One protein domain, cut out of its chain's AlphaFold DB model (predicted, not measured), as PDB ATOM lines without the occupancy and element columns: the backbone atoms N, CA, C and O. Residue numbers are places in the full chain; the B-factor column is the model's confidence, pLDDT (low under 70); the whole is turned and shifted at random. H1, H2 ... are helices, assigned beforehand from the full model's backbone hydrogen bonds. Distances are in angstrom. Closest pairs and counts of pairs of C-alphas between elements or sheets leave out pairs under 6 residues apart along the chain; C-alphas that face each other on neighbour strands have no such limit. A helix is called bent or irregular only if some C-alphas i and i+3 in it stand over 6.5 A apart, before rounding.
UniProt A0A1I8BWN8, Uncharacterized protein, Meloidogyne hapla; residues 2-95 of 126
ATOM      1  N   LYS A   2     162.164 185.122 118.446       35.31
ATOM      2  CA  LYS A   2     162.766 185.051 119.798       35.31
ATOM      3  C   LYS A   2     162.840 183.629 120.401       35.31
ATOM      4  O   LYS A   2     163.793 183.330 121.107       35.31
ATOM      5  N   GLU A   3     161.908 182.733 120.068       31.33
ATOM      6  CA  GLU A   3     161.875 181.361 120.624       31.33
ATOM      7  C   GLU A   3     162.951 180.421 120.052       31.33
ATOM      8  O   GLU A   3     163.509 179.603 120.779       31.33
ATOM      9  N   ILE A   4     163.319 180.572 118.774       32.44
ATOM     10  CA  ILE A   4     164.353 179.736 118.127       32.44
ATOM     11  C   ILE A   4     165.755 180.040 118.694       32.44
ATOM     12  O   ILE A   4     166.598 179.149 118.783       32.44
ATOM     13  N   VAL A   5     165.999 181.284 119.126       35.25
ATOM     14  CA  VAL A   5     167.261 181.691 119.771       35.25
ATOM     15  C   VAL A   5     167.377 181.095 121.177       35.25
ATOM     16  O   VAL A   5     168.455 180.633 121.548       35.25
ATOM     17  N   LEU A   6     166.269 181.012 121.924       34.47
ATOM     18  CA  LEU A   6     166.240 180.380 123.248       34.47
ATOM     19  C   LEU A   6     166.563 178.876 123.173       34.47
ATOM     20  O   LEU A   6     167.385 178.386 123.941       34.47
ATOM     21  N   LEU A   7     165.995 178.160 122.196       32.72
ATOM     22  CA  LEU A   7     166.230 176.722 122.001       32.72
ATOM     23  C   LEU A   7     167.658 176.387 121.535       32.72
ATOM     24  O   LEU A   7     168.217 175.369 121.946       32.72
ATOM     25  N   ARG A   8     168.289 177.249 120.721       31.36
ATOM     26  CA  ARG A   8     169.695 177.070 120.307       31.36
ATOM     27  C   ARG A   8     170.701 177.307 121.439       31.36
ATOM     28  O   ARG A   8     171.776 176.715 121.398       31.36
ATOM     29  N   CYS A   9     170.358 178.100 122.456       37.72
ATOM     30  CA  CYS A   9     171.225 178.312 123.622       37.72
ATOM     31  C   CYS A   9     171.273 177.093 124.562       37.72
ATOM     32  O   CYS A   9     172.273 176.895 125.244       37.72
ATOM     33  N   MET A  10     170.241 176.238 124.576       45.41
ATOM     34  CA  MET A  10     170.123 175.155 125.568       45.41
ATOM     35  C   MET A  10     171.111 173.993 125.401       45.41
ATOM     36  O   MET A  10     171.315 173.244 126.350       45.41
ATOM     37  N   HIS A  11     171.739 173.832 124.233       53.66
ATOM     38  CA  HIS A  11     172.646 172.702 123.976       53.66
ATOM     39  C   HIS A  11     174.132 173.067 124.075       53.66
ATOM     40  O   HIS A  11     174.977 172.179 124.118       53.66
ATOM     41  N   ASN A  12     174.453 174.361 124.150       71.75
ATOM     42  CA  ASN A  12     175.818 174.879 124.118       71.75
ATOM     43  C   ASN A  12     175.973 176.028 125.117       71.75
ATOM     44  O   ASN A  12     176.486 177.074 124.753       71.75
ATOM     45  N   ALA A  13     175.512 175.881 126.356       76.56
ATOM     46  CA  ALA A  13     175.730 176.875 127.408       76.56
ATOM     47  C   ALA A  13     176.602 176.294 128.525       76.56
ATOM     48  O   ALA A  13     176.558 175.098 128.811       76.56
ATOM     49  N   VAL A  14     177.416 177.155 129.121       80.19
ATOM     50  CA  VAL A  14     178.212 176.910 130.325       80.19
ATOM     51  C   VAL A  14     177.818 178.002 131.307       80.19
ATOM     52  O   VAL A  14     177.792 179.172 130.928       80.19
ATOM     53  N   HIS A  15     177.493 177.632 132.540       86.25
ATOM     54  CA  HIS A  15     177.163 178.573 133.604       86.25
ATOM     55  C   HIS A  15     178.369 179.447 133.968       86.25
ATOM     56  O   HIS A  15     178.220 180.616 134.314       86.25
ATOM     57  N   GLY A  16     179.569 178.868 133.889       83.19
ATOM     58  CA  GLY A  16     180.861 179.539 134.040       83.19
ATOM     59  C   GLY A  16     181.299 179.718 135.488       83.19
ATOM     60  O   GLY A  16     182.418 180.165 135.736       83.19
ATOM     61  N   ARG A  17     180.419 179.390 136.440       86.44
ATOM     62  CA  ARG A  17     180.674 179.491 137.877       86.44
ATOM     63  C   ARG A  17     179.657 178.670 138.660       86.44
ATOM     64  O   ARG A  17     178.606 179.198 139.026       86.44
ATOM     65  N   ILE A  18     179.947 177.402 138.921       88.56
ATOM     66  CA  ILE A  18     179.086 176.561 139.765       88.56
ATOM     67  C   ILE A  18     179.569 176.625 141.219       88.56
ATOM     68  O   ILE A  18     180.758 176.604 141.516       88.56
ATOM     69  N   GLY A  19     178.634 176.742 142.158       88.88
ATOM     70  CA  GLY A  19     178.918 176.740 143.592       88.88
ATOM     71  C   GLY A  19     177.630 176.658 144.398       88.88
ATOM     72  O   GLY A  19     176.561 176.971 143.874       88.88
ATOM     73  N   ALA A  20     177.714 176.255 145.668       85.94
ATOM     74  CA  ALA A  20     176.537 176.011 146.509       85.94
ATOM     75  C   ALA A  20     175.600 177.231 146.594       85.94
ATOM     76  O   ALA A  20     174.385 177.088 146.546       85.94
ATOM     77  N   GLN A  21     176.164 178.438 146.622       88.31
ATOM     78  CA  GLN A  21     175.440 179.711 146.645       88.31
ATOM     79  C   GLN A  21     174.655 180.029 145.361       88.31
ATOM     80  O   GLN A  21     173.917 181.008 145.330       88.31
ATOM     81  N   LYS A  22     174.852 179.257 144.285       89.81
ATOM     82  CA  LYS A  22     174.123 179.390 143.013       89.81
ATOM     83  C   LYS A  22     172.876 178.513 142.968       89.81
ATOM     84  O   LYS A  22     172.071 178.657 142.055       89.81
ATOM     85  N   PHE A  23     172.711 177.617 143.936       88.62
ATOM     86  CA  PHE A  23     171.538 176.768 144.058       88.62
ATOM     87  C   PHE A  23     170.555 177.394 145.042       88.62
ATOM     88  O   PHE A  23     170.887 177.659 146.196       88.62
ATOM     89  N   VAL A  24     169.337 177.639 144.572       89.12
ATOM     90  CA  VAL A  24     168.252 178.233 145.353       89.12
ATOM     91  C   VAL A  24     167.158 177.192 145.513       89.12
ATOM     92  O   VAL A  24     166.778 176.548 144.539       89.12
ATOM     93  N   ILE A  25     166.632 177.046 146.727       87.50
ATOM     94  CA  ILE A  25     165.460 176.217 147.022       87.50
ATOM     95  C   ILE A  25     164.283 177.183 147.226       87.50
ATOM     96  O   ILE A  25     164.194 177.801 148.286       87.50
ATOM     97  N   PRO A  26     163.410 177.391 146.221       84.44
ATOM     98  CA  PRO A  26     162.328 178.373 146.306       84.44
ATOM     99  C   PRO A  26     161.261 177.999 147.337       84.44
ATOM    100  O   PRO A  26     160.581 178.876 147.860       84.44
ATOM    101  N   ASN A  27     161.099 176.700 147.599       85.50
ATOM    102  CA  ASN A  27     160.211 176.170 148.621       85.50
ATOM    103  C   ASN A  27     161.007 175.232 149.530       85.50
ATOM    104  O   ASN A  27     161.354 174.127 149.124       85.50
ATOM    105  N   GLU A  28     161.268 175.656 150.762       83.06
ATOM    106  CA  GLU A  28     162.018 174.877 151.757       83.06
ATOM    107  C   GLU A  28     161.378 173.518 152.095       83.06
ATOM    108  O   GLU A  28     162.079 172.598 152.510       83.06
ATOM    109  N   ASN A  29     160.072 173.361 151.849       87.69
ATOM    110  CA  ASN A  29     159.355 172.098 152.040       87.69
ATOM    111  C   ASN A  29     159.474 171.142 150.841       87.69
ATOM    112  O   ASN A  29     159.021 170.003 150.921       87.69
ATOM    113  N   ASP A  30     160.068 171.585 149.731       85.00
ATOM    114  CA  ASP A  30     160.305 170.775 148.540       85.00
ATOM    115  C   ASP A  30     161.771 170.882 148.114       85.00
ATOM    116  O   ASP A  30     162.157 171.714 147.293       85.00
ATOM    117  N   VAL A  31     162.605 169.998 148.653       75.75
ATOM    118  CA  VAL A  31     164.034 169.919 148.303       75.75
ATOM    119  C   VAL A  31     164.277 169.607 146.821       75.75
ATOM    120  O   VAL A  31     165.344 169.934 146.301       75.75
ATOM    121  N   ASN A  32     163.289 169.046 146.112       80.00
ATOM    122  CA  ASN A  32     163.381 168.799 144.670       80.00
ATOM    123  C   ASN A  32     163.142 170.070 143.845       80.00
ATOM    124  O   ASN A  32     163.420 170.087 142.649       80.00
ATOM    125  N   SER A  33     162.682 171.154 144.476       82.81
ATOM    126  CA  SER A  33     162.482 172.448 143.823       82.81
ATOM    127  C   SER A  33     163.780 173.225 143.577       82.81
ATOM    128  O   SER A  33     163.716 174.346 143.075       82.81
ATOM    129  N   CYS A  34     164.945 172.657 143.914       86.12
ATOM    130  CA  CYS A  34     166.255 173.279 143.742       86.12
ATOM    131  C   CYS A  34     166.485 173.766 142.297       86.12
ATOM    132  O   CYS A  34     166.340 173.009 141.335       86.12
ATOM    133  N   LYS A  35     166.864 175.040 142.140       87.31
ATOM    134  CA  LYS A  35     167.148 175.680 140.848       87.31
ATOM    135  C   LYS A  35     168.531 176.311 140.842       87.31
ATOM    136  O   LYS A  35     168.985 176.827 141.858       87.31
ATOM    137  N   LEU A  36     169.157 176.324 139.670       88.56
ATOM    138  CA  LEU A  36     170.372 177.092 139.420       88.56
ATOM    139  C   LEU A  36     170.019 178.559 139.131       88.56
ATOM    140  O   LEU A  36     169.053 178.835 138.416       88.56
ATOM    141  N   ALA A  37     170.787 179.483 139.699       89.19
ATOM    142  CA  ALA A  37     170.602 180.923 139.596       89.19
ATOM    143  C   ALA A  37     171.940 181.648 139.373       89.19
ATOM    144  O   ALA A  37     173.008 181.061 139.539       89.19
ATOM    145  N   ASP A  38     171.849 182.953 139.086       87.19
ATOM    146  CA  ASP A  38     172.983 183.854 138.833       87.19
ATOM    147  C   ASP A  38     173.811 183.446 137.601       87.19
ATOM    148  O   ASP A  38     174.917 182.907 137.680       87.19
ATOM    149  N   PHE A  39     173.227 183.753 136.442       88.00
ATOM    150  CA  PHE A  39     173.744 183.445 135.111       88.00
ATOM    151  C   PHE A  39     174.674 184.540 134.555       88.00
ATOM    152  O   PHE A  39     174.993 184.518 133.368       88.00
ATOM    153  N   ASP A  40     175.149 185.482 135.375       86.50
ATOM    154  CA  ASP A  40     175.970 186.615 134.909       86.50
ATOM    155  C   ASP A  40     177.326 186.166 134.339       86.50
ATOM    156  O   ASP A  40     177.935 186.850 133.520       86.50
ATOM    157  N   SER A  41     177.803 184.989 134.760       83.44
ATOM    158  CA  SER A  41     179.029 184.354 134.247       83.44
ATOM    159  C   SER A  41     178.774 183.388 133.083       83.44
ATOM    160  O   SER A  41     179.718 182.770 132.584       83.44
ATOM    161  N   SER A  42     177.514 183.230 132.662       84.88
ATOM    162  CA  SER A  42     177.140 182.241 131.655       84.88
ATOM    163  C   SER A  42     177.613 182.643 130.268       84.88
ATOM    164  O   SER A  42     177.565 183.807 129.875       84.88
ATOM    165  N   ASN A  43     178.046 181.652 129.499       79.00
ATOM    166  CA  ASN A  43     178.515 181.857 128.140       79.00
ATOM    167  C   ASN A  43     178.055 180.722 127.229       79.00
ATOM    168  O   ASN A  43     177.832 179.590 127.667       79.00
ATOM    169  N   ILE A  44     177.941 181.020 125.940       78.06
ATOM    170  CA  ILE A  44     177.730 179.992 124.931       78.06
ATOM    171  C   ILE A  44     179.069 179.260 124.749       78.06
ATOM    172  O   ILE A  44     180.121 179.893 124.638       78.06
ATOM    173  N   LYS A  45     179.054 177.923 124.738       67.38
ATOM    174  CA  LYS A  45     180.187 177.099 124.314       67.38
ATOM    175  C   LYS A  45     180.522 177.476 122.877       67.38
ATOM    176  O   LYS A  45     179.953 176.942 121.929       67.38
ATOM    177  N   ASN A  46     181.477 178.378 122.721       60.56
ATOM    178  CA  ASN A  46     182.291 178.412 121.520       60.56
ATOM    179  C   ASN A  46     183.129 177.122 121.513       60.56
ATOM    180  O   ASN A  46     183.343 176.532 122.574       60.56
ATOM    181  N   GLU A  47     183.601 176.679 120.349       54.81
ATOM    182  CA  GLU A  47     184.259 175.379 120.088       54.81
ATOM    183  C   GLU A  47     185.503 175.054 120.954       54.81
ATOM    184  O   GLU A  47     186.190 174.069 120.708       54.81
ATOM    185  N   ASN A  48     185.820 175.851 121.978       55.78
ATOM    186  CA  ASN A  48     186.892 175.617 122.928       55.78
ATOM    187  C   ASN A  48     186.491 174.560 123.988       55.78
ATOM    188  O   ASN A  48     185.768 174.870 124.946       55.78
ATOM    189  N   PRO A  49     187.027 173.329 123.905       57.12
ATOM    190  CA  PRO A  49     186.687 172.238 124.814       57.12
ATOM    191  C   PRO A  49     187.170 172.473 126.253       57.12
ATOM    192  O   PRO A  49     186.725 171.777 127.162       57.12
ATOM    193  N   ARG A  50     188.044 173.461 126.510       55.47
ATOM    194  CA  ARG A  50     188.460 173.800 127.883       55.47
ATOM    195  C   ARG A  50     187.342 174.475 128.676       55.47
ATOM    196  O   ARG A  50     187.188 174.186 129.855       55.47
ATOM    197  N   ILE A  51     186.533 175.317 128.027       56.47
ATOM    198  CA  ILE A  51     185.401 176.011 128.670       56.47
ATOM    199  C   ILE A  51     184.296 175.004 129.017       56.47
ATOM    200  O   ILE A  51     183.636 175.130 130.046       56.47
ATOM    201  N   SER A  52     184.167 173.952 128.200       62.50
ATOM    202  CA  SER A  52     183.149 172.905 128.315       62.50
ATOM    203  C   SER A  52     183.104 172.186 129.666       62.50
ATOM    204  O   SER A  52     182.029 171.720 130.045       62.50
ATOM    205  N   ASN A  53     184.234 172.087 130.371       74.25
ATOM    206  CA  ASN A  53     184.346 171.284 131.592       74.25
ATOM    207  C   ASN A  53     184.361 172.113 132.883       74.25
ATOM    208  O   ASN A  53     184.355 171.523 133.960       74.25
ATOM    209  N   THR A  54     184.355 173.447 132.794       81.12
ATOM    210  CA  THR A  54     184.474 174.341 133.960       81.12
ATOM    211  C   THR A  54     183.380 174.068 134.993       81.12
ATOM    212  O   THR A  54     183.688 173.763 136.138       81.12
ATOM    213  N   ASP A  55     182.116 174.037 134.564       84.69
ATOM    214  CA  ASP A  55     180.973 173.777 135.452       84.69
ATOM    215  C   ASP A  55     181.060 172.420 136.152       84.69
ATOM    216  O   ASP A  55     180.670 172.279 137.310       84.69
ATOM    217  N   LYS A  56     181.578 171.406 135.450       85.31
ATOM    218  CA  LYS A  56     181.729 170.065 136.006       85.31
ATOM    219  C   LYS A  56     182.831 170.037 137.061       85.31
ATOM    220  O   LYS A  56     182.643 169.452 138.123       85.31
ATOM    221  N   VAL A  57     183.966 170.675 136.786       87.06
ATOM    222  CA  VAL A  57     185.075 170.789 137.742       87.06
ATOM    223  C   VAL A  57     184.619 171.540 138.995       87.06
ATOM    224  O   VAL A  57     184.820 171.048 140.105       87.06
ATOM    225  N   ASP A  58     183.933 172.669 138.819       89.25
ATOM    226  CA  ASP A  58     183.339 173.454 139.903       89.25
ATOM    227  C   ASP A  58     182.349 172.624 140.736       89.25
ATOM    228  O   ASP A  58     182.407 172.618 141.968       89.25
ATOM    229  N   PHE A  59     181.483 171.849 140.076       89.38
ATOM    230  CA  PHE A  59     180.584 170.905 140.740       89.38
ATOM    231  C   PHE A  59     181.352 169.857 141.566       89.38
ATOM    232  O   PHE A  59     180.990 169.572 142.709       89.38
ATOM    233  N   GLY A  60     182.454 169.329 141.032       89.94
ATOM    234  CA  GLY A  60     183.341 168.416 141.752       89.94
ATOM    235  C   GLY A  60     183.952 169.030 143.012       89.94
ATOM    236  O   GLY A  60     183.956 168.393 144.068       89.94
ATOM    237  N   TYR A  61     184.422 170.278 142.928       90.50
ATOM    238  CA  TYR A  61     184.938 171.004 144.088       90.50
ATOM    239  C   TYR A  61     183.856 171.296 145.126       90.50
ATOM    240  O   TYR A  61     184.120 171.165 146.318       90.50
ATOM    241  N   MET A  62     182.634 171.614 144.695       90.94
ATOM    242  CA  MET A  62     181.498 171.797 145.598       90.94
ATOM    243  C   MET A  62     181.201 170.522 146.401       90.94
ATOM    244  O   MET A  62     180.994 170.589 147.612       90.94
ATOM    245  N   ILE A  63     181.236 169.350 145.759       89.06
ATOM    246  CA  ILE A  63     181.080 168.066 146.460       89.06
ATOM    247  C   ILE A  63     182.249 167.820 147.420       89.06
ATOM    248  O   ILE A  63     182.033 167.407 148.558       89.06
ATOM    249  N   ALA A  64     183.488 168.086 146.998       86.94
ATOM    250  CA  ALA A  64     184.656 167.924 147.864       86.94
ATOM    251  C   ALA A  64     184.586 168.818 149.116       86.94
ATOM    252  O   ALA A  64     184.951 168.377 150.209       86.94
ATOM    253  N   ASP A  65     184.093 170.049 148.967       88.81
ATOM    254  CA  ASP A  65     183.875 170.980 150.074       88.81
ATOM    255  C   ASP A  65     182.797 170.470 151.040       88.81
ATOM    256  O   ASP A  65     183.007 170.457 152.255       88.81
ATOM    257  N   LEU A  66     181.689 169.941 150.505       84.38
ATOM    258  CA  LEU A  66     180.634 169.300 151.294       84.38
ATOM    259  C   LEU A  66     181.188 168.141 152.140       84.38
ATOM    260  O   LEU A  66     180.923 168.069 153.340       84.38
ATOM    261  N   ILE A  67     182.001 167.262 151.545       83.88
ATOM    262  CA  ILE A  67     182.622 166.135 152.257       83.88
ATOM    263  C   ILE A  67     183.519 166.641 153.392       83.88
ATOM    264  O   ILE A  67     183.395 166.192 154.534       83.88
ATOM    265  N   ARG A  68     184.406 167.598 153.092       83.19
ATOM    266  CA  ARG A  68     185.401 168.111 154.042       83.19
ATOM    267  C   ARG A  68     184.760 168.856 155.209       83.19
ATOM    268  O   ARG A  68     185.109 168.601 156.355       83.19
ATOM    269  N   ASN A  69     183.833 169.763 154.912       83.19
ATOM    270  CA  ASN A  69     183.347 170.740 155.885       83.19
ATOM    271  C   ASN A  69     182.011 170.351 156.525       83.19
ATOM    272  O   ASN A  69     181.685 170.866 157.592       83.19
ATOM    273  N   ARG A  70     181.209 169.483 155.888       79.25
ATOM    274  CA  ARG A  70     179.865 169.120 156.379       79.25
ATOM    275  C   ARG A  70     179.731 167.657 156.783       79.25
ATOM    276  O   ARG A  70     178.948 167.372 157.680       79.25
ATOM    277  N   LEU A  71     180.492 166.749 156.168       78.75
ATOM    278  CA  LEU A  71     180.437 165.310 156.473       78.75
ATOM    279  C   LEU A  71     181.585 164.821 157.372       78.75
ATOM    280  O   LEU A  71     181.695 163.627 157.624       78.75
ATOM    281  N   GLY A  72     182.437 165.721 157.870       76.75
ATOM    282  CA  GLY A  72     183.550 165.350 158.749       76.75
ATOM    283  C   GLY A  72     184.702 164.636 158.034       76.75
ATOM    284  O   GLY A  72     185.465 163.921 158.675       76.75
ATOM    285  N   GLY A  73     184.841 164.824 156.717       72.00
ATOM    286  CA  GLY A  73     185.997 164.366 155.945       72.00
ATOM    287  C   GLY A  73     185.806 163.075 155.147       72.00
ATOM    288  O   GLY A  73     186.674 162.774 154.330       72.00
ATOM    289  N   ALA A  74     184.695 162.348 155.319       74.06
ATOM    290  CA  ALA A  74     184.358 161.194 154.484       74.06
ATOM    291  C   ALA A  74     182.838 160.960 154.388       74.06
ATOM    292  O   ALA A  74     182.117 161.061 155.380       74.06
ATOM    293  N   SER A  75     182.344 160.601 153.202       77.56
ATOM    294  CA  SER A  75     181.001 160.050 153.025       77.56
ATOM    295  C   SER A  75     180.968 158.579 153.458       77.56
ATOM    296  O   SER A  75     181.957 157.856 153.331       77.56
ATOM    297  N   LYS A  76     179.826 158.120 153.988       71.94
ATOM    298  CA  LYS A  76     179.691 156.772 154.575       71.94
ATOM    299  C   LYS A  76     179.997 155.635 153.594       71.94
ATOM    300  O   LYS A  76     180.400 154.564 154.032       71.94
ATOM    301  N   ASP A  77     179.788 155.853 152.300       78.31
ATOM    302  CA  ASP A  77     179.923 154.841 151.248       78.31
ATOM    303  C   ASP A  77     180.989 155.192 150.191       78.31
ATOM    304  O   ASP A  77     181.193 154.446 149.231       78.31
ATOM    305  N   GLY A  78     181.691 156.318 150.352       83.50
ATOM    306  CA  GLY A  78     182.728 156.763 149.425       83.50
ATOM    307  C   GLY A  78     182.206 157.260 148.068       83.50
ATOM    308  O   GLY A  78     183.009 157.522 147.165       83.50
ATOM    309  N   ARG A  79     180.882 157.350 147.860       84.56
ATOM    310  CA  ARG A  79     180.303 157.686 146.546       84.56
ATOM    311  C   ARG A  79     180.557 159.139 146.183       84.56
ATOM    312  O   ARG A  79     180.919 159.428 145.042       84.56
ATOM    313  N   LEU A  80     180.430 160.046 147.148       87.38
ATOM    314  CA  LEU A  80     180.664 161.470 146.914       87.38
ATOM    315  C   LEU A  80     182.134 161.747 146.562       87.38
ATOM    316  O   LEU A  80     182.414 162.552 145.679       87.38
ATOM    317  N   GLU A  81     183.081 161.032 147.170       88.06
ATOM    318  CA  GLU A  81     184.508 161.117 146.856       88.06
ATOM    319  C   GLU A  81     184.790 160.662 145.428       88.06
ATOM    320  O   GLU A  81     185.602 161.276 144.734       88.06
ATOM    321  N   ARG A  82     184.136 159.585 144.977       87.38
ATOM    322  CA  ARG A  82     184.267 159.098 143.597       87.38
ATOM    323  C   ARG A  82     183.735 160.124 142.605       87.38
ATOM    324  O   ARG A  82     184.433 160.421 141.642       87.38
ATOM    325  N   ILE A  83     182.576 160.729 142.876       88.94
ATOM    326  CA  ILE A  83     182.012 161.790 142.026       88.94
ATOM    327  C   ILE A  83     182.933 163.013 141.997       88.94
ATOM    328  O   ILE A  83     183.263 163.497 140.916       88.94
ATOM    329  N   ALA A  84     183.398 163.492 143.156       89.25
ATOM    330  CA  ALA A  84     184.308 164.634 143.229       89.25
ATOM    331  C   ALA A  84     185.586 164.375 142.418       89.25
ATOM    332  O   ALA A  84     186.003 165.203 141.607       89.25
ATOM    333  N   LYS A  85     186.178 163.184 142.566       87.19
ATOM    334  CA  LYS A  85     187.358 162.786 141.796       87.19
ATOM    335  C   LYS A  85     187.064 162.654 140.299       87.19
ATOM    336  O   LYS A  85     187.934 163.002 139.505       87.19
ATOM    337  N   GLU A  86     185.904 162.133 139.907       87.25
ATOM    338  CA  GLU A  86     185.473 162.012 138.504       87.25
ATOM    339  C   GLU A  86     185.252 163.379 137.842       87.25
ATOM    340  O   GLU A  86     185.491 163.559 136.651       87.25
ATOM    341  N   CYS A  87     184.821 164.368 138.617       86.69
ATOM    342  CA  CYS A  87     184.571 165.717 138.127       86.69
ATOM    343  C   CYS A  87     185.844 166.564 137.990       86.69
ATOM    344  O   CYS A  87     185.956 167.338 137.046       86.69
ATOM    345  N   VAL A  88     186.801 166.416 138.913       85.00
ATOM    346  CA  VAL A  88     188.012 167.261 138.971       85.00
ATOM    347  C   VAL A  88     189.161 166.716 138.109       85.00
ATOM    348  O   VAL A  88     190.072 167.458 137.743       85.00
ATOM    349  N   ASN A  89     189.158 165.423 137.773       73.56
ATOM    350  CA  ASN A  89     190.288 164.809 137.077       73.56
ATOM    351  C   ASN A  89     190.354 165.197 135.593       73.56
ATOM    352  O   ASN A  89     189.720 164.582 134.745       73.56
ATOM    353  N   VAL A  90     191.202 166.170 135.277       65.44
ATOM    354  CA  VAL A  90     191.463 166.642 133.907       65.44
ATOM    355  C   VAL A  90     192.346 165.711 133.066       65.44
ATOM    356  O   VAL A  90     192.462 165.926 131.862       65.44
ATOM    357  N   ALA A  91     192.972 164.684 133.659       63.62
ATOM    358  CA  ALA A  91     193.898 163.798 132.944       63.62
ATOM    359  C   ALA A  91     193.201 162.710 132.104       63.62
ATOM    360  O   ALA A  91     193.840 162.097 131.251       63.62
ATOM    361  N   TYR A  92     191.907 162.470 132.328       62.16
ATOM    362  CA  TYR A  92     191.119 161.474 131.603       62.16
ATOM    363  C   TYR A  92     189.845 162.106 131.037       62.16
ATOM    364  O   TYR A  92     189.374 163.108 131.579       62.16
ATOM    365  N   PRO A  93     189.259 161.534 129.967       61.72
ATOM    366  CA  PRO A  93     187.931 161.927 129.519       61.72
ATOM    367  C   PRO A  93     186.964 161.753 130.683       61.72
ATOM    368  O   PRO A  93     186.732 160.637 131.145       61.72
ATOM    369  N   THR A  94     186.453 162.867 131.191       69.31
ATOM    370  CA  THR A  94     185.544 162.830 132.326       69.31
ATOM    371  C   THR A  94     184.177 162.338 131.844       69.31
ATOM    372  O   THR A  94     183.708 162.800 130.803       69.31
ATOM    373  N   SER A  95     183.524 161.462 132.602       80.88
ATOM    374  CA  SER A  95     182.180 160.941 132.335       80.88
ATOM    375  C   SER A  95     181.155 162.056 132.131       80.88
ATOM    376  O   SER A  95     181.304 163.156 132.665       80.88
TER     377      SER A  95
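Overview. This is residues 2 to 95 of the 126 residues of an uncharacterized protein of Meloidogyne hapla (UniProt A0A1I8BWN8). A hairpin of two helices, the long H2 and the shorter H3, is covered along H2, on the side away from H3, by residues 14 to 19 of a long looping link, and the short helix H1 sticks out at one end with residues 2 to 7. The link runs out from H1, passes H2, makes a narrow loop whose tip, residues 27 to 32, sticks out from the body, and comes back past its own beginning to enter H2. The printed part has 94 residues with three named helices, in the order H1, H2, H3, and no named strand; its class is all helix, though 38 of the 94 residues are in named elements, which is under half. The whole is loose, with a radius of gyration of the C-alphas of 15.4 A, and flat, spanning 48 by 40 by 19 A along its three main axes.

Arrangement. The longest helix, H2, is residues 51 to 70. H3, residues 79 to 88, touches H2, with 25 pairs of C-alphas within 8 A. The closest C-alphas of the two helices are those of Gly 60 and Ala 84, 4.2 A apart, and their centres are 8.5 A apart. H2 and H3 run opposite ways at a steep tilt of 36 degrees, only just beyond shallow, and form a helical hairpin. H1, residues 2 to 9, is apart from H2 and apart from H3. The long unnamed stretch between H1 and H2 has two short antiparallel pairings: residues 13 to 14 with residues 43 to 44, and residues 23 to 24 with residues 35 to 36. In the helices' backbones, every O i to N i+4 pair is within hydrogen-bond range in H1 and H3. In H2, 14 of 16 such pairs are within range.

Along the chain. H2 runs from Ile 51, with its C-alpha at (185.401, 176.011, 128.670), to Arg 70, with its C-alpha at (179.865, 169.120, 156.379); it has 20 residues and measures 29.1 A from first to last C-alpha. H2 is irregular, with C-alphas 52 and 55 at 7.5 A from each other, where about 5 A is the distance in a regular helix. H3 has 10 residues, Arg 79 to Val 88, and measures 14.4 A; its last C-alpha is at (188.012, 167.261, 138.971). H1 has 8 residues, Lys 2 to Cys 9, and measures 11.5 A, beginning with C-alpha 2 at (162.766, 185.051, 119.798).

Size, cuts and confidence. The two C-alphas farthest apart in the domain are those of Lys 2 and Gly 72, 48.3 A. The C-alphas of the first and last printed residues, Lys 2 and Ser 95, are 33.4 A apart. Without residues 2 to 7 of H1 and residues 27 to 32, which stand free, the body has 82 residues, spans 41 by 36 by 17 A and has a radius of gyration of 14.0 A. The link from H1 to H2 is long, with 41 residues, 10 to 50, whose C-alphas lie 5 to 23 A from the mean of the C-alphas. The link from H2 to H3 is short, with 8 residues. The printed part, residues 2 to 95 of a chain of 126, has no cut. The mean pLDDT of the printed part of this model is 75.9, and 23 residues are under 70: residues 2 to 11, 45 to 52 and 90 to 94. The mean pLDDT is 34 for H1, 83 for H2 and 87 for H3.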